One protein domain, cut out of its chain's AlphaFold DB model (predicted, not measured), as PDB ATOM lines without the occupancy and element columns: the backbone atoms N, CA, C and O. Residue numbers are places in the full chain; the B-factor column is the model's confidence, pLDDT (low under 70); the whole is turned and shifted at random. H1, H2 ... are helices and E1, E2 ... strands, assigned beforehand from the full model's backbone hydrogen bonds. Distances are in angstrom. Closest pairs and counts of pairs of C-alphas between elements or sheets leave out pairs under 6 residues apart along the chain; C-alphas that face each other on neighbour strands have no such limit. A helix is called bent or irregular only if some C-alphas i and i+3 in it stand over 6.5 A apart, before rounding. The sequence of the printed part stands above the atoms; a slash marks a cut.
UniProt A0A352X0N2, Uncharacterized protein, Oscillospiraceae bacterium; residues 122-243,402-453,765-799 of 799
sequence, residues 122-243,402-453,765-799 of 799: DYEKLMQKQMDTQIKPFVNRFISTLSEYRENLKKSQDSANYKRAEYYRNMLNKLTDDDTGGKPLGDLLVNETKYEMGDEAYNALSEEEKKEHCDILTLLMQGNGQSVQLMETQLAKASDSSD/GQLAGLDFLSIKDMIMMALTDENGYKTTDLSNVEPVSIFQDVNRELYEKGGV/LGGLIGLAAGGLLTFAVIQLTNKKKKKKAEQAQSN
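This is residues 122 to 243, 402 to 453 and 765 to 799 of the 799 residues of an uncharacterized protein of Oscillospiraceae bacterium (UniProt A0A352X0N2). A body of crossed helices has H8 in its middle, with H1b and H2 packed on it, and a thin arm, residues 780 to 799, sticks out at one end. H1a lies toward the other end, and the short helices H3 to H7 lie along one side. The printed part has 209 residues, with fourteen named helices and one named strand, E1, between H2 and H3; the class is mostly helix. The whole is only just loose, close to compact, with a radius of gyration of the C-alphas of 20.5 A; its spans are 84 by 32 by 31 A, the arm adding to the length.

H1, residues 122 to 154, was assigned as one helix by its hydrogen bonds but is bent: C-alphas 133 and 136 are 6.8 A apart. Its arms H1a, residues 122 to 133, and H1b, residues 136 to 154, stand at a steep tilt of 49 degrees; H1b has a kink of 35 degrees near residue 143. With residues 145 to 152 alone, H1b touches H8, residues 225 to 238, the same way at a steep tilt of 47 degrees; the closest C-alphas, of Tyr 149 and Ala 238, are 5.4 A apart. H2, residues 160 to 172, touches H8 at a shallow tilt of 13 degrees, opposite ways, closest at the C-alphas of Ala 165 and Ala 238, 4.6 A. H9, residues 402 to 405, touches H1b, residues 141 to 148 alone, at the C-alphas of Thr 145 and Gly 402, 3.6 A. Every O i to N i+4 pair is within hydrogen-bond range in H1a, H2 and H8, among others, but 13 of 15 in H1b.

C-alpha 122 is at (232.510, 193.775, 187.054). H1b measures 26.6 A, H8 19.9 A and H2 18.2 A. E1, residues 175 to 177, pairs with no named strand. H3 is residues 185 to 188, H4 194 to 197, H5 199 to 204, H6 207 to 210, H7 216 to 222, H10 412 to 420, H11 445 to 448, H12 765 to 768 and H13 772 to 777. H14, residues 779 to 794, measures 24.6 A and ends at (183.544, 230.144, 144.442); 8 of its 12 O i to N i+4 pairs are within hydrogen-bond range.

The C-alphas of Gly 451 and Asn 799, the two farthest apart, are 84.7 A apart. Cuts leave gaps of 14.3 A between C-alphas 243 and 402 and 28.7 A between C-alphas 453 and 765. The link from H10 to H11 is long. The pLDDT is under 70 at residues 428 to 430, 433 and 765 to 799.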
ATOM      1  N   ASP A 122     233.976 193.807 187.090       94.69
ATOM      2  CA  ASP A 122     232.510 193.775 187.054       94.69
ATOM      3  C   ASP A 122     231.934 194.951 186.254       94.69
ATOM      4  O   ASP A 122     230.943 194.766 185.543       94.69
ATOM      5  N   TYR A 123     232.578 196.127 186.293       94.62
ATOM      6  CA  TYR A 123     232.221 197.246 185.417       94.62
ATOM      7  C   TYR A 123     232.468 196.898 183.941       94.62
ATOM      8  O   TYR A 123     231.575 197.032 183.107       94.62
ATOM      9  N   GLU A 124     233.650 196.370 183.616       94.06
ATOM     10  CA  GLU A 124     234.002 195.961 182.251       94.06
ATOM     11  C   GLU A 124     233.065 194.866 181.718       94.06
ATOM     12  O   GLU A 124     232.633 194.918 180.566       94.06
ATOM     13  N   LYS A 125     232.675 193.901 182.560       93.69
ATOM     14  CA  LYS A 125     231.663 192.889 182.216       93.69
ATOM     15  C   LYS A 125     230.293 193.503 181.967       93.69
ATOM     16  O   LYS A 125     229.597 193.050 181.058       93.69
ATOM     17  N   LEU A 126     229.888 194.502 182.752       91.75
ATOM     18  CA  LEU A 126     228.625 195.211 182.544       91.75
ATOM     19  C   LEU A 126     228.626 195.933 181.188       91.75
ATOM     20  O   LEU A 126     227.681 195.773 180.414       91.75
ATOM     21  N   MET A 127     229.716 196.634 180.866       91.50
ATOM     22  CA  MET A 127     229.929 197.296 179.574       91.50
ATOM     23  C   MET A 127     229.914 196.304 178.404       91.50
ATOM     24  O   MET A 127     229.234 196.523 177.399       91.50
ATOM     25  N   GLN A 128     230.614 195.178 178.543       92.50
ATOM     26  CA  GLN A 128     230.648 194.131 177.524       92.50
ATOM     27  C   GLN A 128     229.268 193.498 177.321       92.50
ATOM     28  O   GLN A 128     228.835 193.301 176.187       92.50
ATOM     29  N   LYS A 129     228.532 193.240 178.408       91.62
ATOM     30  CA  LYS A 129     227.155 192.741 178.342       91.62
ATOM     31  C   LYS A 129     226.253 193.727 177.597       91.62
ATOM     32  O   LYS A 129     225.515 193.304 176.715       91.62
ATOM     33  N   GLN A 130     226.343 195.023 177.900       90.31
ATOM     34  CA  GLN A 130     225.599 196.068 177.189       90.31
ATOM     35  C   GLN A 130     225.915 196.063 175.683       90.31
ATOM     36  O   GLN A 130     225.004 196.116 174.853       90.31
ATOM     37  N   MET A 131     227.196 195.942 175.328       93.12
ATOM     38  CA  MET A 131     227.640 195.851 173.937       93.12
ATOM     39  C   MET A 131     227.033 194.635 173.221       93.12
ATOM     40  O   MET A 131     226.467 194.769 172.135       93.12
ATOM     41  N   ASP A 132     227.117 193.455 173.834       93.69
ATOM     42  CA  ASP A 132     226.738 192.194 173.196       93.69
ATOM     43  C   ASP A 132     225.228 191.946 173.169       93.69
ATOM     44  O   ASP A 132     224.725 191.363 172.209       93.69
ATOM     45  N   THR A 133     224.486 192.379 174.192       89.81
ATOM     46  CA  THR A 133     223.050 192.075 174.296       89.81
ATOM     47  C   THR A 133     222.149 193.209 173.822       89.81
ATOM     48  O   THR A 133     220.962 192.966 173.621       89.81
ATOM     49  N   GLN A 134     222.666 194.432 173.661       89.69
ATOM     50  CA  GLN A 134     221.860 195.577 173.217       89.69
ATOM     51  C   GLN A 134     222.411 196.233 171.959       89.69
ATOM     52  O   GLN A 134     221.710 196.266 170.949       89.69
ATOM     53  N   ILE A 135     223.659 196.708 171.989       93.75
ATOM     54  CA  ILE A 135     224.196 197.545 170.907       93.75
ATOM     55  C   ILE A 135     224.411 196.728 169.631       93.75
ATOM     56  O   ILE A 135     223.847 197.075 168.599       93.75
ATOM     57  N   LYS A 136     225.141 195.607 169.674       95.81
ATOM     58  CA  LYS A 136     225.357 194.776 168.473       95.81
ATOM     59  C   LYS A 136     224.047 194.244 167.868       95.81
ATOM     60  O   LYS A 136     223.869 194.389 166.658       95.81
ATOM     61  N   PRO A 137     223.092 193.679 168.643       94.44
ATOM     62  CA  PRO A 137     221.795 193.276 168.097       94.44
ATOM     63  C   PRO A 137     221.000 194.437 167.501       94.44
ATOM     64  O   PRO A 137     220.285 194.249 166.516       94.44
ATOM     65  N   PHE A 138     221.113 195.634 168.080       93.56
ATOM     66  CA  PHE A 138     220.534 196.835 167.503       93.56
ATOM     67  C   PHE A 138     221.169 197.167 166.148       93.56
ATOM     68  O   PHE A 138     220.441 197.207 165.158       93.56
ATOM     69  N   VAL A 139     222.501 197.289 166.071       96.12
ATOM     70  CA  VAL A 139     223.214 197.586 164.815       96.12
ATOM     71  C   VAL A 139     222.900 196.556 163.735       96.12
ATOM     72  O   VAL A 139     222.590 196.934 162.613       96.12
ATOM     73  N   ASN A 140     222.869 195.263 164.074       96.19
ATOM     74  CA  ASN A 140     222.518 194.196 163.130       96.19
ATOM     75  C   ASN A 140     221.151 194.403 162.465       96.19
ATOM     76  O   ASN A 140     220.994 194.096 161.287       96.19
ATOM     77  N   ARG A 141     220.161 194.918 163.203       93.31
ATOM     78  CA  ARG A 141     218.853 195.269 162.628       93.31
ATOM     79  C   ARG A 141     218.930 196.578 161.846       93.31
ATOM     80  O   ARG A 141     218.360 196.678 160.767       93.31
ATOM     81  N   PHE A 142     219.653 197.559 162.379       95.44
ATOM     82  CA  PHE A 142     219.758 198.908 161.829       95.44
ATOM     83  C   PHE A 142     220.611 199.006 160.548       95.44
ATOM     84  O   PHE A 142     220.515 199.988 159.818       95.44
ATOM     85  N   ILE A 143     221.390 197.970 160.209       95.38
ATOM     86  CA  ILE A 143     222.122 197.873 158.932       95.38
ATOM     87  C   ILE A 143     221.185 198.006 157.722       95.38
ATOM     88  O   ILE A 143     221.579 198.613 156.727       95.38
ATOM     89  N   SER A 144     219.944 197.513 157.792       95.62
ATOM     90  CA  SER A 144     218.964 197.714 156.711       95.62
ATOM     91  C   SER A 144     218.675 199.201 156.484       95.62
ATOM     92  O   SER A 144     218.650 199.656 155.343       95.62
ATOM     93  N   THR A 145     218.549 199.982 157.561       97.25
ATOM     94  CA  THR A 145     218.364 201.440 157.506       97.25
ATOM     95  C   THR A 145     219.557 202.129 156.851       97.25
ATOM     96  O   THR A 145     219.381 202.940 155.945       97.25
ATOM     97  N   LEU A 146     220.778 201.770 157.267       96.81
ATOM     98  CA  LEU A 146     222.014 202.291 156.673       96.81
ATOM     99  C   LEU A 146     222.132 201.922 155.190       96.81
ATOM    100  O   LEU A 146     222.528 202.748 154.370       96.81
ATOM    101  N   SER A 147     221.763 200.694 154.832       97.19
ATOM    102  CA  SER A 147     221.826 200.194 153.458       97.19
ATOM    103  C   SER A 147     220.882 200.962 152.538       97.19
ATOM    104  O   SER A 147     221.312 201.416 151.481       97.19
ATOM    105  N   GLU A 148     219.633 201.178 152.955       97.50
ATOM    106  CA  GLU A 148     218.659 201.953 152.178       97.50
ATOM    107  C   GLU A 148     219.039 203.436 152.084       97.50
ATOM    108  O   GLU A 148     218.908 204.036 151.018       97.50
ATOM    109  N   TYR A 149     219.575 204.027 153.160       97.19
ATOM    110  CA  TYR A 149     220.146 205.378 153.127       97.19
ATOM    111  C   TYR A 149     221.238 205.500 152.050       97.19
ATOM    112  O   TYR A 149     221.179 206.381 151.187       97.19
ATOM    113  N   ARG A 150     222.203 204.571 152.045       97.81
ATOM    114  CA  ARG A 150     223.287 204.522 151.051       97.81
ATOM    115  C   ARG A 150     222.769 204.249 149.641       97.81
ATOM    116  O   ARG A 150     223.306 204.789 148.678       97.81
ATOM    117  N   GLU A 151     221.759 203.397 149.497       97.56
ATOM    118  CA  GLU A 151     221.119 203.103 148.213       97.56
ATOM    119  C   GLU A 151     220.430 204.347 147.641       97.56
ATOM    120  O   GLU A 151     220.620 204.674 146.470       97.56
ATOM    121  N   ASN A 152     219.706 205.091 148.476       96.50
ATOM    122  CA  ASN A 152     219.026 206.318 148.073       96.50
ATOM    123  C   ASN A 152     220.000 207.390 147.568       96.50
ATOM    124  O   ASN A 152     219.717 208.039 146.562       96.50
ATOM    125  N   LEU A 153     221.183 207.515 148.176       96.44
ATOM    126  CA  LEU A 153     222.240 208.416 147.697       96.44
ATOM    127  C   LEU A 153     222.869 207.985 146.357       96.44
ATOM    128  O   LEU A 153     223.515 208.797 145.697       96.44
ATOM    129  N   LYS A 154     222.672 206.733 145.926       96.50
ATOM    130  CA  LYS A 154     223.117 206.229 144.612       96.50
ATOM    131  C   LYS A 154     222.062 206.402 143.514       96.50
ATOM    132  O   LYS A 154     222.373 206.182 142.342       96.50
ATOM    133  N   LYS A 155     220.821 206.766 143.863       94.81
ATOM    134  CA  LYS A 155     219.750 207.030 142.890       94.81
ATOM    135  C   LYS A 155     219.988 208.343 142.134       94.81
ATOM    136  O   LYS A 155     220.864 209.137 142.467       94.81
ATOM    137  N   SER A 156     219.191 208.572 141.085       94.06
ATOM    138  CA  SER A 156     219.225 209.828 140.323       94.06
ATOM    139  C   SER A 156     219.023 211.032 141.245       94.06
ATOM    140  O   SER A 156     218.104 211.017 142.066       94.06
ATOM    141  N   GLN A 157     219.820 212.091 141.066       92.50
ATOM    142  CA  GLN A 157     219.758 213.303 141.895       92.50
ATOM    143  C   GLN A 157     218.398 214.014 141.843       92.50
ATOM    144  O   GLN A 157     218.019 214.721 142.776       92.50
ATOM    145  N   ASP A 158     217.647 213.799 140.763       89.00
ATOM    146  CA  ASP A 158     216.307 214.354 140.606       89.00
ATOM    147  C   ASP A 158     215.232 213.549 141.349       89.00
ATOM    148  O   ASP A 158     214.150 214.077 141.587       89.00
ATOM    149  N   SER A 159     215.518 212.308 141.759       89.88
ATOM    150  CA  SER A 159     214.550 211.459 142.462       89.88
ATOM    151  C   SER A 159     214.228 211.975 143.869       89.88
ATOM    152  O   SER A 159     215.088 212.534 144.557       89.88
ATOM    153  N   ALA A 160     212.996 211.731 144.326       88.06
ATOM    154  CA  ALA A 160     212.569 212.060 145.688       88.06
ATOM    155  C   ALA A 160     213.459 211.379 146.741       88.06
ATOM    156  O   ALA A 160     213.879 212.016 147.703       88.06
ATOM    157  N   ASN A 161     213.820 210.117 146.509       91.94
ATOM    158  CA  ASN A 161     214.684 209.327 147.381       91.94
ATOM    159  C   ASN A 161     216.067 209.949 147.578       91.94
ATOM    160  O   ASN A 161     216.510 210.087 148.717       91.94
ATOM    161  N   TYR A 162     216.741 210.340 146.488       93.75
ATOM    162  CA  TYR A 162     218.042 211.002 146.589       93.75
ATOM    163  C   TYR A 162     217.912 212.312 147.359       93.75
ATOM    164  O   TYR A 162     218.659 212.540 148.304       93.75
ATOM    165  N   LYS A 163     216.939 213.161 146.999       91.19
ATOM    166  CA  LYS A 163     216.736 214.467 147.649       91.19
ATOM    167  C   LYS A 163     216.462 214.315 149.145       91.19
ATOM    168  O   LYS A 163     217.036 215.056 149.938       91.19
ATOM    169  N   ARG A 164     215.660 213.320 149.536       90.56
ATOM    170  CA  ARG A 164     215.406 212.969 150.938       90.56
ATOM    171  C   ARG A 164     216.678 212.514 151.652       90.56
ATOM    172  O   ARG A 164     216.997 213.037 152.717       90.56
ATOM    173  N   ALA A 165     217.409 211.558 151.085       94.38
ATOM    174  CA  ALA A 165     218.618 211.036 151.714       94.38
ATOM    175  C   ALA A 165     219.720 212.098 151.813       94.38
ATOM    176  O   ALA A 165     220.358 212.215 152.854       94.38
ATOM    177  N   GLU A 166     219.893 212.926 150.784       93.88
ATOM    178  CA  GLU A 166     220.841 214.041 150.769       93.88
ATOM    179  C   GLU A 166     220.454 215.129 151.781       93.88
ATOM    180  O   GLU A 166     221.313 215.677 152.470       93.88
ATOM    181  N   TYR A 167     219.160 215.425 151.933       89.31
ATOM    182  CA  TYR A 167     218.671 216.336 152.966       89.31
ATOM    183  C   TYR A 167     219.085 215.864 154.367       89.31
ATOM    184  O   TYR A 167     219.716 216.608 155.121       89.31
ATOM    185  N   TYR A 168     218.807 214.601 154.694       91.94
ATOM    186  CA  TYR A 168     219.162 214.042 155.997       91.94
ATOM    187  C   TYR A 168     220.666 213.826 156.166       91.94
ATOM    188  O   TYR A 168     221.169 214.037 157.265       91.94
ATOM    189  N   ARG A 169     221.412 213.521 155.095       95.06
ATOM    190  CA  ARG A 169     222.883 213.529 155.098       95.06
ATOM    191  C   ARG A 169     223.425 214.890 155.526       95.06
ATOM    192  O   ARG A 169     224.297 214.955 156.385       95.06
ATOM    193  N   ASN A 170     222.878 215.980 154.989       91.25
ATOM    194  CA  ASN A 170     223.298 217.335 155.348       91.25
ATOM    195  C   ASN A 170     222.977 217.689 156.807       91.25
ATOM    196  O   ASN A 170     223.773 218.376 157.448       91.25
ATOM    197  N   MET A 171     221.863 217.190 157.355       87.88
ATOM    198  CA  MET A 171     221.568 217.311 158.790       87.88
ATOM    199  C   MET A 171     222.532 216.474 159.642       87.88
ATOM    200  O   MET A 171     223.065 216.966 160.630       87.88
ATOM    201  N   LEU A 172     222.802 215.231 159.240       93.56
ATOM    202  CA  LEU A 172     223.753 214.340 159.908       93.56
ATOM    203  C   LEU A 172     225.180 214.896 159.886       93.56
ATOM    204  O   LEU A 172     225.903 214.734 160.857       93.56
ATOM    205  N   ASN A 173     225.576 215.605 158.828       94.31
ATOM    206  CA  ASN A 173     226.886 216.257 158.695       94.31
ATOM    207  C   ASN A 173     227.120 217.416 159.665       94.31
ATOM    208  O   ASN A 173     228.202 218.001 159.700       94.31
ATOM    209  N   LYS A 174     226.110 217.757 160.458       91.19
ATOM    210  CA  LYS A 174     226.259 218.651 161.596       91.19
ATOM    211  C   LYS A 174     226.638 217.944 162.880       91.19
ATOM    212  O   LYS A 174     226.949 218.602 163.863       91.19
ATOM    213  N   LEU A 175     226.656 216.624 162.853       93.19
ATOM    214  CA  LEU A 175     227.361 215.809 163.814       93.19
ATOM    215  C   LEU A 175     228.717 215.444 163.202       93.19
ATOM    216  O   LEU A 175     228.820 215.164 162.005       93.19
ATOM    217  N   THR A 176     229.757 215.465 164.021       96.00
ATOM    218  CA  THR A 176     231.121 215.072 163.647       96.00
ATOM    219  C   THR A 176     231.603 213.939 164.538       96.00
ATOM    220  O   THR A 176     231.146 213.801 165.673       96.00
ATOM    221  N   ASP A 177     232.500 213.110 164.011       96.88
ATOM    222  CA  ASP A 177     233.108 211.994 164.739       96.88
ATOM    223  C   ASP A 177     234.581 212.306 165.052       96.88
ATOM    224  O   ASP A 177     235.440 212.301 164.162       96.88
ATOM    225  N   ASP A 178     234.882 212.579 166.323       95.06
ATOM    226  CA  ASP A 178     236.231 212.928 166.783       95.06
ATOM    227  C   ASP A 178     237.254 211.809 166.525       95.06
ATOM    228  O   ASP A 178     238.414 212.102 166.224       95.06
ATOM    229  N   ASP A 179     236.831 210.538 166.549       94.12
ATOM    230  CA  ASP A 179     237.720 209.384 166.334       94.12
ATOM    231  C   ASP A 179     238.210 209.298 164.881       94.12
ATOM    232  O   ASP A 179     239.234 208.683 164.579       94.12
ATOM    233  N   THR A 180     237.520 209.988 163.974       95.50
ATOM    234  CA  THR A 180     237.879 210.096 162.555       95.50
ATOM    235  C   THR A 180     238.582 211.414 162.209       95.50
ATOM    236  O   THR A 180     238.804 211.733 161.039       95.50
ATOM    237  N   GLY A 181     238.972 212.194 163.223       93.00
ATOM    238  CA  GLY A 181     239.543 213.530 163.045       93.00
ATOM    239  C   GLY A 181     238.492 214.611 162.786       93.00
ATOM    240  O   GLY A 181     238.796 215.590 162.104       93.00
ATOM    241  N   GLY A 182     237.270 214.432 163.300       94.62
ATOM    242  CA  GLY A 182     236.183 215.408 163.211       94.62
ATOM    243  C   GLY A 182     235.454 215.408 161.867       94.62
ATOM    244  O   GLY A 182     234.942 216.447 161.445       94.62
ATOM    245  N   LYS A 183     235.427 214.277 161.147       96.38
ATOM    246  CA  LYS A 183     234.730 214.200 159.854       96.38
ATOM    247  C   LYS A 183     233.206 214.247 160.033       96.38
ATOM    248  O   LYS A 183     232.700 213.765 161.050       96.38
ATOM    249  N   PRO A 184     232.465 214.794 159.049       96.81
ATOM    250  CA  PRO A 184     231.006 214.840 159.083       96.81
ATOM    251  C   PRO A 184     230.380 213.442 159.100       96.81
ATOM    252  O   PRO A 184     230.717 212.583 158.285       96.81
ATOM    253  N   LEU A 185     229.437 213.216 160.013       97.00
ATOM    254  CA  LEU A 185     228.885 211.888 160.266       97.00
ATOM    255  C   LEU A 185     228.042 211.350 159.103       97.00
ATOM    256  O   LEU A 185     228.116 210.165 158.785       97.00
ATOM    257  N   GLY A 186     227.266 212.204 158.434       96.06
ATOM    258  CA  GLY A 186     226.481 211.811 157.260       96.06
ATOM    259  C   GLY A 186     227.352 211.286 156.114       96.06
ATOM    260  O   GLY A 186     226.958 210.325 155.455       96.06
ATOM    261  N   ASP A 187     228.540 211.867 155.926       96.62
ATOM    262  CA  ASP A 187     229.543 211.451 154.938       96.62
ATOM    263  C   ASP A 187     230.193 210.126 155.315       96.62
ATOM    264  O   ASP A 187     230.290 209.229 154.479       96.62
ATOM    265  N   LEU A 188     230.578 209.972 156.584       97.56
ATOM    266  CA  LEU A 188     231.143 208.724 157.094       97.56
ATOM    267  C   LEU A 188     230.181 207.547 156.910       97.56
ATOM    268  O   LEU A 188     230.593 206.454 156.530       97.56
ATOM    269  N   LEU A 189     228.886 207.771 157.142       97.12
ATOM    270  CA  LEU A 189     227.859 206.733 157.049       97.12
ATOM    271  C   LEU A 189     227.500 206.343 155.604       97.12
ATOM    272  O   LEU A 189     226.761 205.376 155.404       97.12
ATOM    273  N   VAL A 190     228.038 207.037 154.591       96.31
ATOM    274  CA  VAL A 190     227.972 206.579 153.189       96.31
ATOM    275  C   VAL A 190     228.837 205.330 152.980       96.31
ATOM    276  O   VAL A 190     228.484 204.463 152.176       96.31
ATOM    277  N   ASN A 191     229.934 205.213 153.729       96.06
ATOM    278  CA  ASN A 191     230.816 204.053 153.713       96.06
ATOM    279  C   ASN A 191     230.321 202.971 154.679       96.06
ATOM    280  O   ASN A 191     229.564 203.245 155.614       96.06
ATOM    281  N   GLU A 192     230.768 201.731 154.466       96.00
ATOM    282  CA  GLU A 192     230.605 200.665 155.459       96.00
ATOM    283  C   GLU A 192     231.289 201.068 156.770       96.00
ATOM    284  O   GLU A 192     232.393 201.614 156.775       96.00
ATOM    285  N   THR A 193     230.627 200.819 157.893       96.62
ATOM    286  CA  THR A 193     231.201 201.062 159.219       96.62
ATOM    287  C   THR A 193     232.280 200.025 159.528       96.62
ATOM    288  O   THR A 193     232.281 198.926 158.969       96.62
ATOM    289  N   LYS A 194     233.159 200.314 160.495       96.62
ATOM    290  CA  LYS A 194     234.140 199.334 160.998       96.62
ATOM    291  C   LYS A 194     233.489 197.995 161.372       96.62
ATOM    292  O   LYS A 194     234.058 196.936 161.124       96.62
ATOM    293  N   TYR A 195     232.293 198.045 161.959       96.75
ATOM    294  CA  TYR A 195     231.555 196.851 162.360       96.75
ATOM    295  C   TYR A 195     231.073 196.019 161.165       96.75
ATOM    296  O   TYR A 195     231.159 194.796 161.212       96.75
ATOM    297  N   GLU A 196     230.603 196.668 160.098       96.50
ATOM    298  CA  GLU A 196     230.172 195.992 158.866       96.50
ATOM    299  C   GLU A 196     231.351 195.360 158.117       96.50
ATOM    300  O   GLU A 196     231.238 194.234 157.639       96.50
ATOM    301  N   MET A 197     232.493 196.053 158.073       95.75
ATOM    302  CA  MET A 197     233.718 195.545 157.446       95.75
ATOM    303  C   MET A 197     234.344 194.376 158.220       95.75
ATOM    304  O   MET A 197     234.947 193.477 157.631       95.75
ATOM    305  N   GLY A 198     234.230 194.404 159.550       95.31
ATOM    306  CA  GLY A 198     234.913 193.489 160.456       95.31
ATOM    307  C   GLY A 198     236.362 193.895 160.753       95.31
ATOM    308  O   GLY A 198     237.041 194.552 159.959       95.31
ATOM    309  N   ASP A 199     236.853 193.470 161.920       93.31
ATOM    310  CA  ASP A 199     238.149 193.905 162.458       93.31
ATOM    311  C   ASP A 199     239.336 193.561 161.544       93.31
ATOM    312  O   ASP A 199     240.287 194.332 161.463       93.31
ATOM    313  N   GLU A 200     239.312 192.418 160.851       95.62
ATOM    314  CA  GLU A 200     240.409 192.008 159.962       95.62
ATOM    315  C   GLU A 200     240.550 192.959 158.766       95.62
ATOM    316  O   GLU A 200     241.645 193.459 158.504       95.62
ATOM    317  N   ALA A 201     239.439 193.261 158.087       96.44
ATOM    318  CA  ALA A 201     239.430 194.168 156.945       96.44
ATOM    319  C   ALA A 201     239.753 195.605 157.372       96.44
ATOM    320  O   ALA A 201     240.572 196.262 156.734       96.44
ATOM    321  N   TYR A 202     239.177 196.074 158.484       95.69
ATOM    322  CA  TYR A 202     239.441 197.415 159.006       95.69
ATOM    323  C   TYR A 202     240.907 197.606 159.424       95.69
ATOM    324  O   TYR A 202     241.514 198.635 159.138       95.69
ATOM    325  N   ASN A 203     241.518 196.609 160.073       96.19
ATOM    326  CA  ASN A 203     242.915 196.702 160.502       96.19
ATOM    327  C   ASN A 203     243.919 196.621 159.342       96.19
ATOM    328  O   ASN A 203     245.067 197.026 159.526       96.19
ATOM    329  N   ALA A 204     243.506 196.119 158.174       96.94
ATOM    330  CA  ALA A 204     244.324 196.094 156.965       96.94
ATOM    331  C   ALA A 204     244.398 197.457 156.246       96.94
ATOM    332  O   ALA A 204     245.276 197.643 155.403       96.94
ATOM    333  N   LEU A 205     243.502 198.392 156.575       96.56
ATOM    334  CA  LEU A 205     243.499 199.754 156.043       96.56
ATOM    335  C   LEU A 205     244.663 200.589 156.597       96.56
ATOM    336  O   LEU A 205     245.116 200.392 157.729       96.56
ATOM    337  N   SER A 206     245.106 201.575 155.818       96.88
ATOM    338  CA  SER A 206     245.971 202.653 156.310       96.88
ATOM    339  C   SER A 206     245.258 203.522 157.354       96.88
ATOM    340  O   SER A 206     244.032 203.532 157.451       96.88
ATOM    341  N   GLU A 207     246.017 204.285 158.144       95.00
ATOM    342  CA  GLU A 207     245.441 205.179 159.158       95.00
ATOM    343  C   GLU A 207     244.574 206.289 158.539       95.00
ATOM    344  O   GLU A 207     243.592 206.717 159.141       95.00
ATOM    345  N   GLU A 208     244.897 206.738 157.325       94.56
ATOM    346  CA  GLU A 208     244.073 207.675 156.562       94.56
ATOM    347  C   GLU A 208     242.753 207.041 156.112       94.56
ATOM    348  O   GLU A 208     241.703 207.657 156.271       94.56
ATOM    349  N   GLU A 209     242.787 205.806 155.608       96.00
ATOM    350  CA  GLU A 209     241.581 205.076 155.198       96.00
ATOM    351  C   GLU A 209     240.680 204.758 156.394       96.00
ATOM    352  O   GLU A 209     239.469 204.926 156.305       96.00
ATOM    353  N   LYS A 210     241.249 204.385 157.548       95.44
ATOM    354  CA  LYS A 210     240.484 204.134 158.782       95.44
ATOM    355  C   LYS A 210     239.621 205.321 159.207       95.44
ATOM    356  O   LYS A 210     238.547 205.108 159.762       95.44
ATOM    357  N   LYS A 211     240.056 206.553 158.921       95.81
ATOM    358  CA  LYS A 211     239.286 207.775 159.206       95.81
ATOM    359  C   LYS A 211     238.075 207.949 158.289       95.81
ATOM    360  O   LYS A 211     237.232 208.777 158.587       95.81
ATOM    361  N   GLU A 212     237.947 207.204 157.196       96.75
ATOM    362  CA  GLU A 212     236.751 207.243 156.338       96.75
ATOM    363  C   GLU A 212     235.632 206.306 156.821       96.75
ATOM    364  O   GLU A 212     234.545 206.291 156.238       96.75
ATOM    365  N   HIS A 213     235.881 205.527 157.878       96.25
ATOM    366  CA  HIS A 213     234.987 204.481 158.363       96.25
ATOM    367  C   HIS A 213     234.626 204.707 159.833       96.25
ATOM    368  O   HIS A 213     235.454 204.538 160.728       96.25
ATOM    369  N   CYS A 214     233.360 205.044 160.087       95.75
ATOM    370  CA  CYS A 214     232.841 205.242 161.441       95.75
ATOM    371  C   CYS A 214     232.864 203.936 162.262       95.75
ATOM    372  O   CYS A 214     232.476 202.866 161.771       95.75
ATOM    373  N   ASP A 215     233.252 204.024 163.538       96.38
ATOM    374  CA  ASP A 215     233.054 202.960 164.527       96.38
ATOM    375  C   ASP A 215     231.682 203.114 165.200       96.38
ATOM    376  O   ASP A 215     231.543 203.638 166.308       96.38
ATOM    377  N   ILE A 216     230.642 202.641 164.506       96.44
ATOM    378  CA  ILE A 216     229.247 202.783 164.943       96.44
ATOM    379  C   ILE A 216     228.980 202.162 166.324       96.44
ATOM    380  O   ILE A 216     228.130 202.653 167.063       96.44
ATOM    381  N   LEU A 217     229.715 201.112 166.718       96.31
ATOM    382  CA  LEU A 217     229.564 200.518 168.049       96.31
ATOM    383  C   LEU A 217     230.072 201.466 169.138       96.31
ATOM    384  O   LEU A 217     229.407 201.642 170.162       96.31
ATOM    385  N   THR A 218     231.232 202.086 168.913       94.69
ATOM    386  CA  THR A 218     231.808 203.085 169.823       94.69
ATOM    387  C   THR A 218     230.909 204.312 169.914       94.69
ATOM    388  O   THR A 218     230.589 204.749 171.019       94.69
ATOM    389  N   LEU A 219     230.409 204.801 168.780       94.94
ATOM    390  CA  LEU A 219     229.478 205.925 168.707       94.94
ATOM    391  C   LEU A 219     228.188 205.643 169.497       94.94
ATOM    392  O   LEU A 219     227.781 206.449 170.327       94.94
ATOM    393  N   LEU A 220     227.574 204.468 169.339       93.62
ATOM    394  CA  LEU A 220     226.364 204.115 170.091       93.62
ATOM    395  C   LEU A 220     226.628 203.888 171.584       93.62
ATOM    396  O   LEU A 220     225.757 204.162 172.410       93.62
ATOM    397  N   MET A 221     227.814 203.409 171.961       91.75
ATOM    398  CA  MET A 221     228.172 203.191 173.365       91.75
ATOM    399  C   MET A 221     228.504 204.506 174.085       91.75
ATOM    400  O   MET A 221     227.967 204.776 175.162       91.75
ATOM    401  N   GLN A 222     229.367 205.317 173.478       92.75
ATOM    402  CA  GLN A 222     230.000 206.484 174.092       92.75
ATOM    403  C   GLN A 222     229.371 207.805 173.654       92.75
ATOM    404  O   GLN A 222     229.539 208.799 174.340       92.75
ATOM    405  N   GLY A 223     228.646 207.845 172.539       90.81
ATOM    406  CA  GLY A 223     228.050 209.071 172.019       90.81
ATOM    407  C   GLY A 223     227.029 209.684 172.972       90.81
ATOM    408  O   GLY A 223     226.339 208.982 173.733       90.81
ATOM    409  N   ASN A 224     226.922 211.007 172.886       87.62
ATOM    410  CA  ASN A 224     225.911 211.802 173.557       87.62
ATOM    411  C   ASN A 224     224.526 211.262 173.175       87.62
ATOM    412  O   ASN A 224     224.207 211.135 171.992       87.62
ATOM    413  N   GLY A 225     223.702 210.926 174.171       84.12
ATOM    414  CA  GLY A 225     222.433 210.230 173.942       84.12
ATOM    415  C   GLY A 225     221.489 210.960 172.982       84.12
ATOM    416  O   GLY A 225     220.844 210.312 172.164       84.12
ATOM    417  N   GLN A 226     221.457 212.295 173.023       81.50
ATOM    418  CA  GLN A 226     220.620 213.099 172.130       81.50
ATOM    419  C   GLN A 226     221.175 213.126 170.705       81.50
ATOM    420  O   GLN A 226     220.415 212.996 169.749       81.50
ATOM    421  N   SER A 227     222.495 213.247 170.554       86.56
ATOM    422  CA  SER A 227     223.150 213.210 169.238       86.56
ATOM    423  C   SER A 227     223.006 211.838 168.569       86.56
ATOM    424  O   SER A 227     222.756 211.755 167.369       86.56
ATOM    425  N   VAL A 228     223.097 210.760 169.354       90.38
ATOM    426  CA  VAL A 228     222.836 209.388 168.897       90.38
ATOM    427  C   VAL A 228     221.386 209.231 168.444       90.38
ATOM    428  O   VAL A 228     221.152 208.792 167.322       90.38
ATOM    429  N   GLN A 229     220.423 209.653 169.267       86.56
ATOM    430  CA  GLN A 229     219.006 209.582 168.912       86.56
ATOM    431  C   GLN A 229     218.704 210.395 167.645       86.56
ATOM    432  O   GLN A 229     217.968 209.939 166.772       86.56
ATOM    433  N   LEU A 230     219.303 211.583 167.513       85.88
ATOM    434  CA  LEU A 230     219.207 212.397 166.307       85.88
ATOM    435  C   LEU A 230     219.721 211.625 165.087       85.88
ATOM    436  O   LEU A 230     219.013 211.545 164.083       85.88
ATOM    437  N   MET A 231     220.915 211.035 165.178       94.62
ATOM    438  CA  MET A 231     221.486 210.215 164.110       94.62
ATOM    439  C   MET A 231     220.531 209.083 163.705       94.62
ATOM    440  O   MET A 231     220.215 208.936 162.524       94.62
ATOM    441  N   GLU A 232     220.036 208.314 164.676       93.94
ATOM    442  CA  GLU A 232     219.127 207.186 164.455       93.94
ATOM    443  C   GLU A 232     217.820 207.626 163.777       93.94
ATOM    444  O   GLU A 232     217.401 207.029 162.782       93.94
ATOM    445  N   THR A 233     217.210 208.718 164.249       91.06
ATOM    446  CA  THR A 233     215.997 209.286 163.651       91.06
ATOM    447  C   THR A 233     216.241 209.777 162.224       91.06
ATOM    448  O   THR A 233     215.439 209.465 161.346       91.06
ATOM    449  N   GLN A 234     217.319 210.525 161.948       92.94
ATOM    450  CA  GLN A 234     217.552 211.045 160.592       92.94
ATOM    451  C   GLN A 234     217.864 209.930 159.591       92.94
ATOM    452  O   GLN A 234     217.372 209.967 158.466       92.94
ATOM    453  N   LEU A 235     218.609 208.900 159.999       96.06
ATOM    454  CA  LEU A 235     218.850 207.725 159.159       96.06
ATOM    455  C   LEU A 235     217.555 206.958 158.880       96.06
ATOM    456  O   LEU A 235     217.291 206.597 157.733       96.06
ATOM    457  N   ALA A 236     216.709 206.767 159.897       95.06
ATOM    458  CA  ALA A 236     215.393 206.162 159.714       95.06
ATOM    459  C   ALA A 236     214.526 206.985 158.752       95.06
ATOM    460  O   ALA A 236     213.851 206.412 157.898       95.06
ATOM    461  N   LYS A 237     214.595 208.320 158.810       92.75
ATOM    462  CA  LYS A 237     213.867 209.186 157.875       92.75
ATOM    463  C   LYS A 237     214.438 209.190 156.452       92.75
ATOM    464  O   LYS A 237     213.715 209.411 155.482       92.75
ATOM    465  N   ALA A 238     215.733 208.933 156.315       94.12
ATOM    466  CA  ALA A 238     216.407 208.827 155.027       94.12
ATOM    467  C   ALA A 238     216.184 207.476 154.323       94.12
ATOM    468  O   ALA A 238     216.430 207.370 153.117       94.12
ATOM    469  N   SER A 239     215.717 206.465 155.062       92.69
ATOM    470  CA  SER A 239     215.415 205.123 154.550       92.69
ATOM    471  C   SER A 239     214.170 205.094 153.643       92.69
ATOM    472  O   SER A 239     213.589 206.142 153.361       92.69
ATOM    473  N   ASP A 240     213.792 203.918 153.140       92.81
ATOM    474  CA  ASP A 240     212.877 203.643 152.021       92.81
ATOM    475  C   ASP A 240     213.518 203.803 150.643       92.81
ATOM    476  O   ASP A 240     213.500 204.877 150.039       92.81
ATOM    477  N   SER A 241     214.101 202.724 150.126       91.69
ATOM    478  CA  SER A 241     214.669 202.701 148.777       91.69
ATOM    479  C   SER A 241     213.674 202.363 147.670       91.69
ATOM    480  O   SER A 241     214.065 202.244 146.510       91.69
ATOM    481  N   SER A 242     212.377 202.303 147.965       91.00
ATOM    482  CA  SER A 242     211.331 202.084 146.959       91.00
ATOM    483  C   SER A 242     211.087 203.337 146.112       91.00
ATOM    484  O   SER A 242     211.404 204.447 146.537       91.00
ATOM    485  N   ASP A 243     210.540 203.178 144.905       88.12
ATOM    486  CA  ASP A 243     210.191 204.319 144.038       88.12
ATOM    487  C   ASP A 243     208.830 204.948 144.387       88.12
ATOM    488  O   ASP A 243     208.572 206.096 144.026       88.12
ATOM    489  N   GLY A 402     214.431 199.140 156.125       94.75
ATOM    490  CA  GLY A 402     215.048 200.237 156.865       94.75
ATOM    491  C   GLY A 402     214.059 201.001 157.745       94.75
ATOM    492  O   GLY A 402     214.354 201.260 158.913       94.75
ATOM    493  N   GLN A 403     212.849 201.279 157.251       94.50
ATOM    494  CA  GLN A 403     211.798 201.901 158.067       94.50
ATOM    495  C   GLN A 403     211.365 200.997 159.228       94.50
ATOM    496  O   GLN A 403     211.202 201.481 160.348       94.50
ATOM    497  N   LEU A 404     211.226 199.687 159.000       95.50
ATOM    498  CA  LEU A 404     210.904 198.718 160.053       95.50
ATOM    499  C   LEU A 404     212.014 198.625 161.107       95.50
ATOM    500  O   LEU A 404     211.727 198.589 162.306       95.50
ATOM    501  N   ALA A 405     213.279 198.624 160.680       94.75
ATOM    502  CA  ALA A 405     214.426 198.624 161.583       94.75
ATOM    503  C   ALA A 405     214.549 199.931 162.387       94.75
ATOM    504  O   ALA A 405     214.954 199.896 163.550       94.75
ATOM    505  N   GLY A 406     214.166 201.066 161.794       92.81
ATOM    506  CA  GLY A 406     214.154 202.391 162.418       92.81
ATOM    507  C   GLY A 406     212.853 202.771 163.132       92.81
ATOM    508  O   GLY A 406     212.756 203.879 163.657       92.81
ATOM    509  N   LEU A 407     211.855 201.881 163.178       93.56
ATOM    510  CA  LEU A 407     210.501 202.186 163.657       93.56
ATOM    511  C   LEU A 407     210.463 202.695 165.105       93.56
ATOM    512  O   LEU A 407     209.594 203.486 165.471       93.56
ATOM    513  N   ASP A 408     211.421 202.276 165.935       90.25
ATOM    514  CA  ASP A 408     211.522 202.732 167.324       90.25
ATOM    515  C   ASP A 408     211.778 204.253 167.403       90.25
ATOM    516  O   ASP A 408     211.251 204.905 168.308       90.25
ATOM    517  N   PHE A 409     212.441 204.835 166.396       91.06
ATOM    518  CA  PHE A 409     212.826 206.253 166.313       91.06
ATOM    519  C   PHE A 409     211.886 207.126 165.480       91.06
ATOM    520  O   PHE A 409     212.078 208.341 165.419       91.06
ATOM    521  N   LEU A 410     210.900 206.517 164.823       90.44
ATOM    522  CA  LEU A 410     209.906 207.215 164.016       90.44
ATOM    523  C   LEU A 410     208.588 207.327 164.786       90.44
ATOM    524  O   LEU A 410     208.136 206.373 165.431       90.44
ATOM    525  N   SER A 411     207.953 208.494 164.715       92.00
ATOM    526  CA  SER A 411     206.533 208.639 165.035       92.00
ATOM    527  C   SER A 411     205.671 208.330 163.806       92.00
ATOM    528  O   SER A 411     206.140 208.393 162.668       92.00
ATOM    529  N   ILE A 412     204.382 208.036 164.012       95.00
ATOM    530  CA  ILE A 412     203.438 207.897 162.886       95.00
ATOM    531  C   ILE A 412     203.353 209.221 162.111       95.00
ATOM    532  O   ILE A 412     203.300 209.205 160.884       95.00
ATOM    533  N   LYS A 413     203.446 210.366 162.805       93.00
ATOM    534  CA  LYS A 413     203.535 211.682 162.161       93.00
ATOM    535  C   LYS A 413     204.744 211.774 161.234       93.00
ATOM    536  O   LYS A 413     204.571 212.147 160.080       93.00
ATOM    537  N   ASP A 414     205.938 211.386 161.690       90.56
ATOM    538  CA  ASP A 414     207.143 211.381 160.846       90.56
ATOM    539  C   ASP A 414     206.937 210.532 159.592       90.56
ATOM    540  O   ASP A 414     207.269 210.960 158.491       90.56
ATOM    541  N   MET A 415     206.350 209.344 159.753       92.88
ATOM    542  CA  MET A 415     206.040 208.459 158.635       92.88
ATOM    543  C   MET A 415     205.093 209.110 157.633       92.88
ATOM    544  O   MET A 415     205.374 209.087 156.434       92.88
ATOM    545  N   ILE A 416     204.004 209.718 158.105       92.50
ATOM    546  CA  ILE A 416     203.079 210.454 157.244       92.50
ATOM    547  C   ILE A 416     203.826 211.579 156.537       92.50
ATOM    548  O   ILE A 416     203.878 211.570 155.313       92.50
ATOM    549  N   MET A 417     204.507 212.465 157.263       87.62
ATOM    550  CA  MET A 417     205.241 213.588 156.674       87.62
ATOM    551  C   MET A 417     206.248 213.145 155.605       87.62
ATOM    552  O   MET A 417     206.338 213.783 154.557       87.62
ATOM    553  N   MET A 418     206.951 212.026 155.798       87.56
ATOM    554  CA  MET A 418     207.841 211.466 154.773       87.56
ATOM    555  C   MET A 418     207.119 211.039 153.493       87.56
ATOM    556  O   MET A 418     207.674 211.201 152.411       87.56
ATOM    557  N   ALA A 419     205.903 210.498 153.592       88.19
ATOM    558  CA  ALA A 419     205.101 210.142 152.420       88.19
ATOM    559  C   ALA A 419     204.519 211.377 151.708       88.19
ATOM    560  O   ALA A 419     204.296 211.350 150.501       88.19
ATOM    561  N   LEU A 420     204.288 212.468 152.443       85.31
ATOM    562  CA  LEU A 420     203.763 213.730 151.905       85.31
ATOM    563  C   LEU A 420     204.801 214.578 151.193       85.31
ATOM    564  O   LEU A 420     204.462 215.388 150.328       85.31
ATOM    565  N   THR A 421     206.047 214.459 151.632       82.62
ATOM    566  CA  THR A 421     207.111 215.352 151.200       82.62
ATOM    567  C   THR A 421     207.583 214.912 149.822       82.62
ATOM    568  O   THR A 421     208.250 213.893 149.659       82.62
ATOM    569  N   ASP A 422     207.213 215.692 148.810       76.88
ATOM    570  CA  ASP A 422     207.687 215.493 147.448       76.88
ATOM    571  C   ASP A 422     209.148 215.955 147.295       76.88
ATOM    572  O   ASP A 422     209.788 216.492 148.202       76.88
ATOM    573  N   GLU A 423     209.682 215.804 146.087       76.25
ATOM    574  CA  GLU A 423     211.008 216.299 145.719       76.25
ATOM    575  C   GLU A 423     211.246 217.783 146.057       76.25
ATOM    576  O   GLU A 423     212.383 218.202 146.276       76.25
ATOM    577  N   ASN A 424     210.196 218.612 146.047       72.06
ATOM    578  CA  ASN A 424     210.306 220.037 146.333       72.06
ATOM    579  C   ASN A 424     210.317 220.326 147.832       72.06
ATOM    580  O   ASN A 424     210.913 221.326 148.233       72.06
ATOM    581  N   GLY A 425     209.672 219.480 148.633       71.00
ATOM    582  CA  GLY A 425     209.672 219.569 150.087       71.00
ATOM    583  C   GLY A 425     211.043 219.292 150.710       71.00
ATOM    584  O   GLY A 425     211.341 219.834 151.767       71.00
ATOM    585  N   TYR A 426     211.918 218.557 150.014       72.69
ATOM    586  CA  TYR A 426     213.311 218.312 150.421       72.69
ATOM    587  C   TYR A 426     214.327 219.305 149.839       72.69
ATOM    588  O   TYR A 426     215.534 219.047 149.861       72.69
ATOM    589  N   LYS A 427     213.884 220.442 149.283       70.69
ATOM    590  CA  LYS A 427     214.818 221.476 148.814       70.69
ATOM    591  C   LYS A 427     215.739 221.893 149.957       70.69
ATOM    592  O   LYS A 427     215.285 222.143 151.067       70.69
ATOM    593  N   THR A 428     217.033 221.943 149.652       59.31
ATOM    594  CA  THR A 428     218.115 222.081 150.629       59.31
ATOM    595  C   THR A 428     217.887 223.276 151.545       59.31
ATOM    596  O   THR A 428     217.987 224.426 151.109       59.31
ATOM    597  N   THR A 429     217.608 222.994 152.815       63.28
ATOM    598  CA  THR A 429     217.724 223.978 153.887       63.28
ATOM    599  C   THR A 429     219.170 224.455 153.926       63.28
ATOM    600  O   THR A 429     220.097 223.643 153.930       63.28
ATOM    601  N   ASP A 430     219.374 225.771 153.938       68.44
ATOM    602  CA  ASP A 430     220.702 226.333 154.142       68.44
ATOM    603  C   ASP A 430     221.119 226.115 155.600       68.44
ATOM    604  O   ASP A 430     220.724 226.847 156.508       68.44
ATOM    605  N   LEU A 431     221.887 225.051 155.822       72.94
ATOM    606  CA  LEU A 431     222.451 224.716 157.122       72.94
ATOM    607  C   LEU A 431     223.847 225.324 157.312       72.94
ATOM    608  O   LEU A 431     224.507 225.001 158.295       72.94
ATOM    609  N   SER A 432     224.351 226.159 156.394       72.19
ATOM    610  CA  SER A 432     225.728 226.681 156.455       72.19
ATOM    611  C   SER A 432     226.030 227.450 157.745       72.19
ATOM    612  O   SER A 432     227.144 227.363 158.250       72.19
ATOM    613  N   ASN A 433     225.020 228.105 158.321       66.81
ATOM    614  CA  ASN A 433     225.131 228.882 159.559       66.81
ATOM    615  C   ASN A 433     225.050 228.041 160.841       66.81
ATOM    616  O   ASN A 433     225.126 228.596 161.932       66.81
ATOM    617  N   VAL A 434     224.856 226.725 160.732       71.12
ATOM    618  CA  VAL A 434     224.812 225.842 161.900       71.12
ATOM    619  C   VAL A 434     226.169 225.193 162.095       71.12
ATOM    620  O   VAL A 434     226.632 224.446 161.225       71.12
ATOM    621  N   GLU A 435     226.802 225.481 163.225       78.38
ATOM    622  CA  GLU A 435     228.096 224.900 163.557       78.38
ATOM    623  C   GLU A 435     227.963 223.387 163.779       78.38
ATOM    624  O   GLU A 435     227.025 222.939 164.448       78.38
ATOM    625  N   PRO A 436     228.856 222.573 163.190       85.19
ATOM    626  CA  PRO A 436     228.919 221.161 163.507       85.19
ATOM    627  C   PRO A 436     229.338 220.948 164.959       85.19
ATOM    628  O   PRO A 436     230.150 221.692 165.506       85.19
ATOM    629  N   VAL A 437     228.827 219.881 165.553       86.88
ATOM    630  CA  VAL A 437     229.111 219.497 166.928       86.88
ATOM    631  C   VAL A 437     229.610 218.060 166.979       86.88
ATOM    632  O   VAL A 437     229.228 217.228 166.154       86.88
ATOM    633  N   SER A 438     230.509 217.755 167.912       93.06
ATOM    634  CA  SER A 438     230.949 216.373 168.115       93.06
ATOM    635  C   SER A 438     229.783 215.527 168.619       93.06
ATOM    636  O   SER A 438     229.060 215.928 169.532       93.06
ATOM    637  N   ILE A 439     229.629 214.317 168.081       92.94
ATOM    638  CA  ILE A 439     228.687 213.333 168.625       92.94
ATOM    639  C   ILE A 439     229.054 212.894 170.053       92.94
ATOM    640  O   ILE A 439     228.226 212.322 170.761       92.94
ATOM    641  N   PHE A 440     230.276 213.189 170.498       93.00
ATOM    642  CA  PHE A 440     230.765 212.967 171.855       93.00
ATOM    643  C   PHE A 440     230.755 214.244 172.708       93.00
ATOM    644  O   PHE A 440     231.354 214.254 173.783       93.00
ATOM    645  N   GLN A 441     230.091 215.322 172.269       87.56
ATOM    646  CA  GLN A 441     230.015 216.551 173.057       87.56
ATOM    647  C   GLN A 441     229.449 216.275 174.458       87.56
ATOM    648  O   GLN A 441     228.444 215.572 174.619       87.56
ATOM    649  N   ASP A 442     230.121 216.848 175.459       83.31
ATOM    650  CA  ASP A 442     229.816 216.731 176.888       83.31
ATOM    651  C   ASP A 442     229.861 215.289 177.430       83.31
ATOM    652  O   ASP A 442     229.422 215.021 178.548       83.31
ATOM    653  N   VAL A 443     230.429 214.347 176.668       88.12
ATOM    654  CA  VAL A 443     230.624 212.965 177.110       88.12
ATOM    655  C   VAL A 443     231.951 212.841 177.838       88.12
ATOM    656  O   VAL A 443     233.021 213.042 177.259       88.12
ATOM    657  N   ASN A 444     231.906 212.365 179.081       90.69
ATOM    658  CA  ASN A 444     233.115 211.874 179.733       90.69
ATOM    659  C   ASN A 444     233.518 210.500 179.158       90.69
ATOM    660  O   ASN A 444     233.066 209.451 179.625       90.69
ATOM    661  N   ARG A 445     234.364 210.509 178.121       90.88
ATOM    662  CA  ARG A 445     234.820 209.292 177.426       90.88
ATOM    663  C   ARG A 445     235.714 208.395 178.281       90.88
ATOM    664  O   ARG A 445     235.751 207.189 178.052       90.88
ATOM    665  N   GLU A 446     236.351 208.943 179.313       92.25
ATOM    666  CA  GLU A 446     237.211 208.184 180.227       92.25
ATOM    667  C   GLU A 446     236.418 207.149 181.044       92.25
ATOM    668  O   GLU A 446     236.980 206.165 181.524       92.25
ATOM    669  N   LEU A 447     235.092 207.314 181.149       92.38
ATOM    670  CA  LEU A 447     234.199 206.321 181.755       92.38
ATOM    671  C   LEU A 447     234.160 204.997 180.978       92.38
ATOM    672  O   LEU A 447     233.768 203.968 181.515       92.38
ATOM    673  N   TYR A 448     234.559 205.014 179.709       91.19
ATOM    674  CA  TYR A 448     234.509 203.863 178.814       91.19
ATOM    675  C   TYR A 448     235.885 203.207 178.628       91.19
ATOM    676  O   TYR A 448     236.002 202.197 177.928       91.19
ATOM    677  N   GLU A 449     236.925 203.759 179.256       90.25
ATOM    678  CA  GLU A 449     238.279 203.221 179.227       90.25
ATOM    679  C   GLU A 449     238.437 202.043 180.197       90.25
ATOM    680  O   GLU A 449     237.926 202.035 181.322       90.25
ATOM    681  N   LYS A 450     239.200 201.034 179.771       89.00
ATOM    682  CA  LYS A 450     239.510 199.872 180.612       89.00
ATOM    683  C   LYS A 450     240.303 200.295 181.844       89.00
ATOM    684  O   LYS A 450     241.265 201.052 181.738       89.00
ATOM    685  N   GLY A 451     239.913 199.786 183.010       86.06
ATOM    686  CA  GLY A 451     240.524 200.148 184.291       86.06
ATOM    687  C   GLY A 451     240.309 201.600 184.754       86.06
ATOM    688  O   GLY A 451     240.875 201.982 185.776       86.06
ATOM    689  N   GLY A 452     239.512 202.414 184.048       85.94
ATOM    690  CA  GLY A 452     239.207 203.793 184.456       85.94
ATOM    691  C   GLY A 452     238.148 203.873 185.559       85.94
ATOM    692  O   GLY A 452     238.248 204.700 186.472       85.94
ATOM    693  N   VAL A 453     237.164 202.971 185.508       95.06
ATOM    694  CA  VAL A 453     235.990 202.964 186.387       95.06
ATOM    695  C   VAL A 453     235.908 201.678 187.198       95.06
ATOM    696  O   VAL A 453     236.010 200.577 186.655       95.06
ATOM    697  N   LEU A 765     222.717 221.692 169.767       42.12
ATOM    698  CA  LEU A 765     221.677 220.883 169.107       42.12
ATOM    699  C   LEU A 765     220.355 221.676 168.951       42.12
ATOM    700  O   LEU A 765     219.543 221.371 168.076       42.12
ATOM    701  N   GLY A 766     220.162 222.721 169.770       39.97
ATOM    702  CA  GLY A 766     219.007 223.629 169.785       39.97
ATOM    703  C   GLY A 766     218.816 224.445 168.500       39.97
ATOM    704  O   GLY A 766     217.684 224.731 168.113       39.97
ATOM    705  N   GLY A 767     219.879 224.739 167.752       39.25
ATOM    706  CA  GLY A 767     219.773 225.240 166.373       39.25
ATOM    707  C   GLY A 767     219.591 224.140 165.327       39.25
ATOM    708  O   GLY A 767     218.997 224.372 164.271       39.25
ATOM    709  N   LEU A 768     220.064 222.926 165.623       38.69
ATOM    710  CA  LEU A 768     220.284 221.869 164.632       38.69
ATOM    711  C   LEU A 768     219.049 221.154 164.109       38.69
ATOM    712  O   LEU A 768     219.121 220.451 163.103       38.69
ATOM    713  N   ILE A 769     217.896 221.423 164.705       39.38
ATOM    714  CA  ILE A 769     216.615 221.289 164.005       39.38
ATOM    715  C   ILE A 769     215.786 222.583 164.087       39.38
ATOM    716  O   ILE A 769     214.785 222.697 163.387       39.38
ATOM    717  N   GLY A 770     216.241 223.638 164.780       40.78
ATOM    718  CA  GLY A 770     215.670 224.993 164.640       40.78
ATOM    719  C   GLY A 770     215.577 225.465 163.174       40.78
ATOM    720  O   GLY A 770     214.804 226.357 162.841       40.78
ATOM    721  N   LEU A 771     216.306 224.797 162.275       37.03
ATOM    722  CA  LEU A 771     216.306 224.987 160.830       37.03
ATOM    723  C   LEU A 771     215.607 223.924 159.974       37.03
ATOM    724  O   LEU A 771     215.197 224.270 158.867       37.03
ATOM    725  N   ALA A 772     215.356 222.699 160.451       40.56
ATOM    726  CA  ALA A 772     214.310 221.904 159.788       40.56
ATOM    727  C   ALA A 772     212.957 222.630 159.919       40.56
ATOM    728  O   ALA A 772     212.151 222.621 158.989       40.56
ATOM    729  N   ALA A 773     212.794 223.383 161.016       36.22
ATOM    730  CA  ALA A 773     211.722 224.349 161.211       36.22
ATOM    731  C   ALA A 773     211.771 225.540 160.229       36.22
ATOM    732  O   ALA A 773     210.726 225.902 159.702       36.22
ATOM    733  N   GLY A 774     212.925 226.103 159.842       37.34
ATOM    734  CA  GLY A 774     212.959 227.055 158.709       37.34
ATOM    735  C   GLY A 774     212.406 226.446 157.401       37.34
ATOM    736  O   GLY A 774     211.710 227.113 156.625       37.34
ATOM    737  N   GLY A 775     212.661 225.145 157.212       36.50
ATOM    738  CA  GLY A 775     212.257 224.329 156.066       36.50
ATOM    739  C   GLY A 775     210.744 224.161 155.881       36.50
ATOM    740  O   GLY A 775     210.259 224.365 154.769       36.50
ATOM    741  N   LEU A 776     209.954 223.892 156.926       39.88
ATOM    742  CA  LEU A 776     208.487 223.797 156.781       39.88
ATOM    743  C   LEU A 776     207.730 225.089 157.152       39.88
ATOM    744  O   LEU A 776     206.623 225.308 156.661       39.88
ATOM    745  N   LEU A 777     208.347 226.047 157.852       36.84
ATOM    746  CA  LEU A 777     207.803 227.414 157.978       36.84
ATOM    747  C   LEU A 777     207.710 228.152 156.629       36.84
ATOM    748  O   LEU A 777     206.851 229.015 156.438       36.84
ATOM    749  N   THR A 778     208.524 227.780 155.642       38.66
ATOM    750  CA  THR A 778     208.350 228.237 154.250       38.66
ATOM    751  C   THR A 778     207.309 227.395 153.496       38.66
ATOM    752  O   THR A 778     206.640 227.893 152.586       38.66
ATOM    753  N   PHE A 779     207.074 226.151 153.925       40.22
ATOM    754  CA  PHE A 779     205.976 225.306 153.443       40.22
ATOM    755  C   PHE A 779     204.599 225.853 153.880       40.22
ATOM    756  O   PHE A 779     203.658 225.857 153.080       40.22
ATOM    757  N   ALA A 780     204.512 226.499 155.052       36.72
ATOM    758  CA  ALA A 780     203.363 227.312 155.464       36.72
ATOM    759  C   ALA A 780     203.030 228.457 154.478       36.72
ATOM    760  O   ALA A 780     201.858 228.773 154.263       36.72
ATOM    761  N   VAL A 781     203.992 229.061 153.770       38.81
ATOM    762  CA  VAL A 781     203.646 230.120 152.798       38.81
ATOM    763  C   VAL A 781     202.851 229.569 151.603       38.81
ATOM    764  O   VAL A 781     201.998 230.249 151.015       38.81
ATOM    765  N   ILE A 782     203.113 228.321 151.232       38.72
ATOM    766  CA  ILE A 782     202.587 227.695 150.021       38.72
ATOM    767  C   ILE A 782     201.130 227.247 150.219       38.72
ATOM    768  O   ILE A 782     200.293 227.547 149.360       38.72
ATOM    769  N   GLN A 783     200.753 226.689 151.374       43.09
ATOM    770  CA  GLN A 783     199.333 226.425 151.681       43.09
ATOM    771  C   GLN A 783     198.521 227.725 151.868       43.09
ATOM    772  O   GLN A 783     197.374 227.835 151.422       43.09
ATOM    773  N   LEU A 784     199.152 228.804 152.346       38.25
ATOM    774  CA  LEU A 784     198.566 230.154 152.340       38.25
ATOM    775  C   LEU A 784     198.326 230.727 150.922       38.25
ATOM    776  O   LEU A 784     197.522 231.650 150.747       38.25
ATOM    777  N   THR A 785     198.926 230.153 149.877       37.50
ATOM    778  CA  THR A 785     198.591 230.457 148.471       37.50
ATOM    779  C   THR A 785     197.423 229.589 147.967       37.50
ATOM    780  O   THR A 785     196.611 230.051 147.153       37.50
ATOM    781  N   ASN A 786     197.242 228.393 148.535       44.44
ATOM    782  CA  ASN A 786     196.078 227.526 148.301       44.44
ATOM    783  C   ASN A 786     194.784 228.115 148.901       44.44
ATOM    784  O   ASN A 786     193.749 228.109 148.222       44.44
ATOM    785  N   LYS A 787     194.865 228.815 150.048       37.44
ATOM    786  CA  LYS A 787     193.801 229.696 150.591       37.44
ATOM    787  C   LYS A 787     193.353 230.803 149.607       37.44
ATOM    788  O   LYS A 787     192.274 231.367 149.778       37.44
ATOM    789  N   LYS A 788     194.098 231.134 148.537       39.16
ATOM    790  CA  LYS A 788     193.666 232.158 147.553       39.16
ATOM    791  C   LYS A 788     193.041 231.619 146.270       39.16
ATOM    792  O   LYS A 788     192.220 232.318 145.677       39.16
ATOM    793  N   LYS A 789     193.385 230.404 145.837       36.41
ATOM    794  CA  LYS A 789     192.777 229.786 144.645       36.41
ATOM    795  C   LYS A 789     191.358 229.274 144.919       36.41
ATOM    796  O   LYS A 789     190.494 229.504 144.077       36.41
ATOM    797  N   LYS A 790     191.080 228.711 146.106       50.75
ATOM    798  CA  LYS A 790     189.708 228.317 146.504       50.75
ATOM    799  C   LYS A 790     188.733 229.509 146.490       50.75
ATOM    800  O   LYS A 790     187.692 229.442 145.851       50.75
ATOM    801  N   LYS A 791     189.154 230.673 147.000       40.41
ATOM    802  CA  LYS A 791     188.388 231.937 146.922       40.41
ATOM    803  C   LYS A 791     188.102 232.457 145.495       40.41
ATOM    804  O   LYS A 791     187.187 233.257 145.336       40.41
ATOM    805  N   LYS A 792     188.835 232.028 144.453       43.31
ATOM    806  CA  LYS A 792     188.523 232.346 143.037       43.31
ATOM    807  C   LYS A 792     187.549 231.354 142.397       43.31
ATOM    808  O   LYS A 792     186.857 231.725 141.456       43.31
ATOM    809  N   ALA A 793     187.515 230.118 142.883       48.00
ATOM    810  CA  ALA A 793     186.621 229.087 142.374       48.00
ATOM    811  C   ALA A 793     185.157 229.354 142.767       48.00
ATOM    812  O   ALA A 793     184.258 229.100 141.976       48.00
ATOM    813  N   GLU A 794     184.912 229.944 143.936       68.50
ATOM    814  CA  GLU A 794     183.544 230.144 144.442       68.50
ATOM    815  C   GLU A 794     182.910 231.464 143.964       68.50
ATOM    816  O   GLU A 794     181.729 231.504 143.635       68.50
ATOM    817  N   GLN A 795     183.696 232.530 143.775       55.84
ATOM    818  CA  GLN A 795     183.221 233.766 143.122       55.84
ATOM    819  C   GLN A 795     182.867 233.586 141.629       55.84
ATOM    820  O   GLN A 795     182.170 234.422 141.058       55.84
ATOM    821  N   ALA A 796     183.331 232.506 140.989       51.00
ATOM    822  CA  ALA A 796     182.938 232.106 139.636       51.00
ATOM    823  C   ALA A 796     181.649 231.258 139.605       51.00
ATOM    824  O   ALA A 796     181.116 231.016 138.531       51.00
ATOM    825  N   GLN A 797     181.165 230.811 140.770       67.00
ATOM    826  CA  GLN A 797     179.879 230.127 140.936       67.00
ATOM    827  C   GLN A 797     178.762 231.076 141.414       67.00
ATOM    828  O   GLN A 797     177.592 230.712 141.343       67.00
ATOM    829  N   SER A 798     179.094 232.290 141.885       43.38
ATOM    830  CA  SER A 798     178.137 233.349 142.262       43.38
ATOM    831  C   SER A 798     177.889 234.409 141.166       43.38
ATOM    832  O   SER A 798     177.280 235.438 141.459       43.38
ATOM    833  N   ASN A 799     178.394 234.187 139.946       48.56
ATOM    834  CA  ASN A 799     178.121 234.925 138.700       48.56
ATOM    835  C   ASN A 799     177.581 233.933 137.671       48.56
ATOM    836  O   ASN A 799     176.779 234.362 136.812       48.56
TER     837      ASN A 799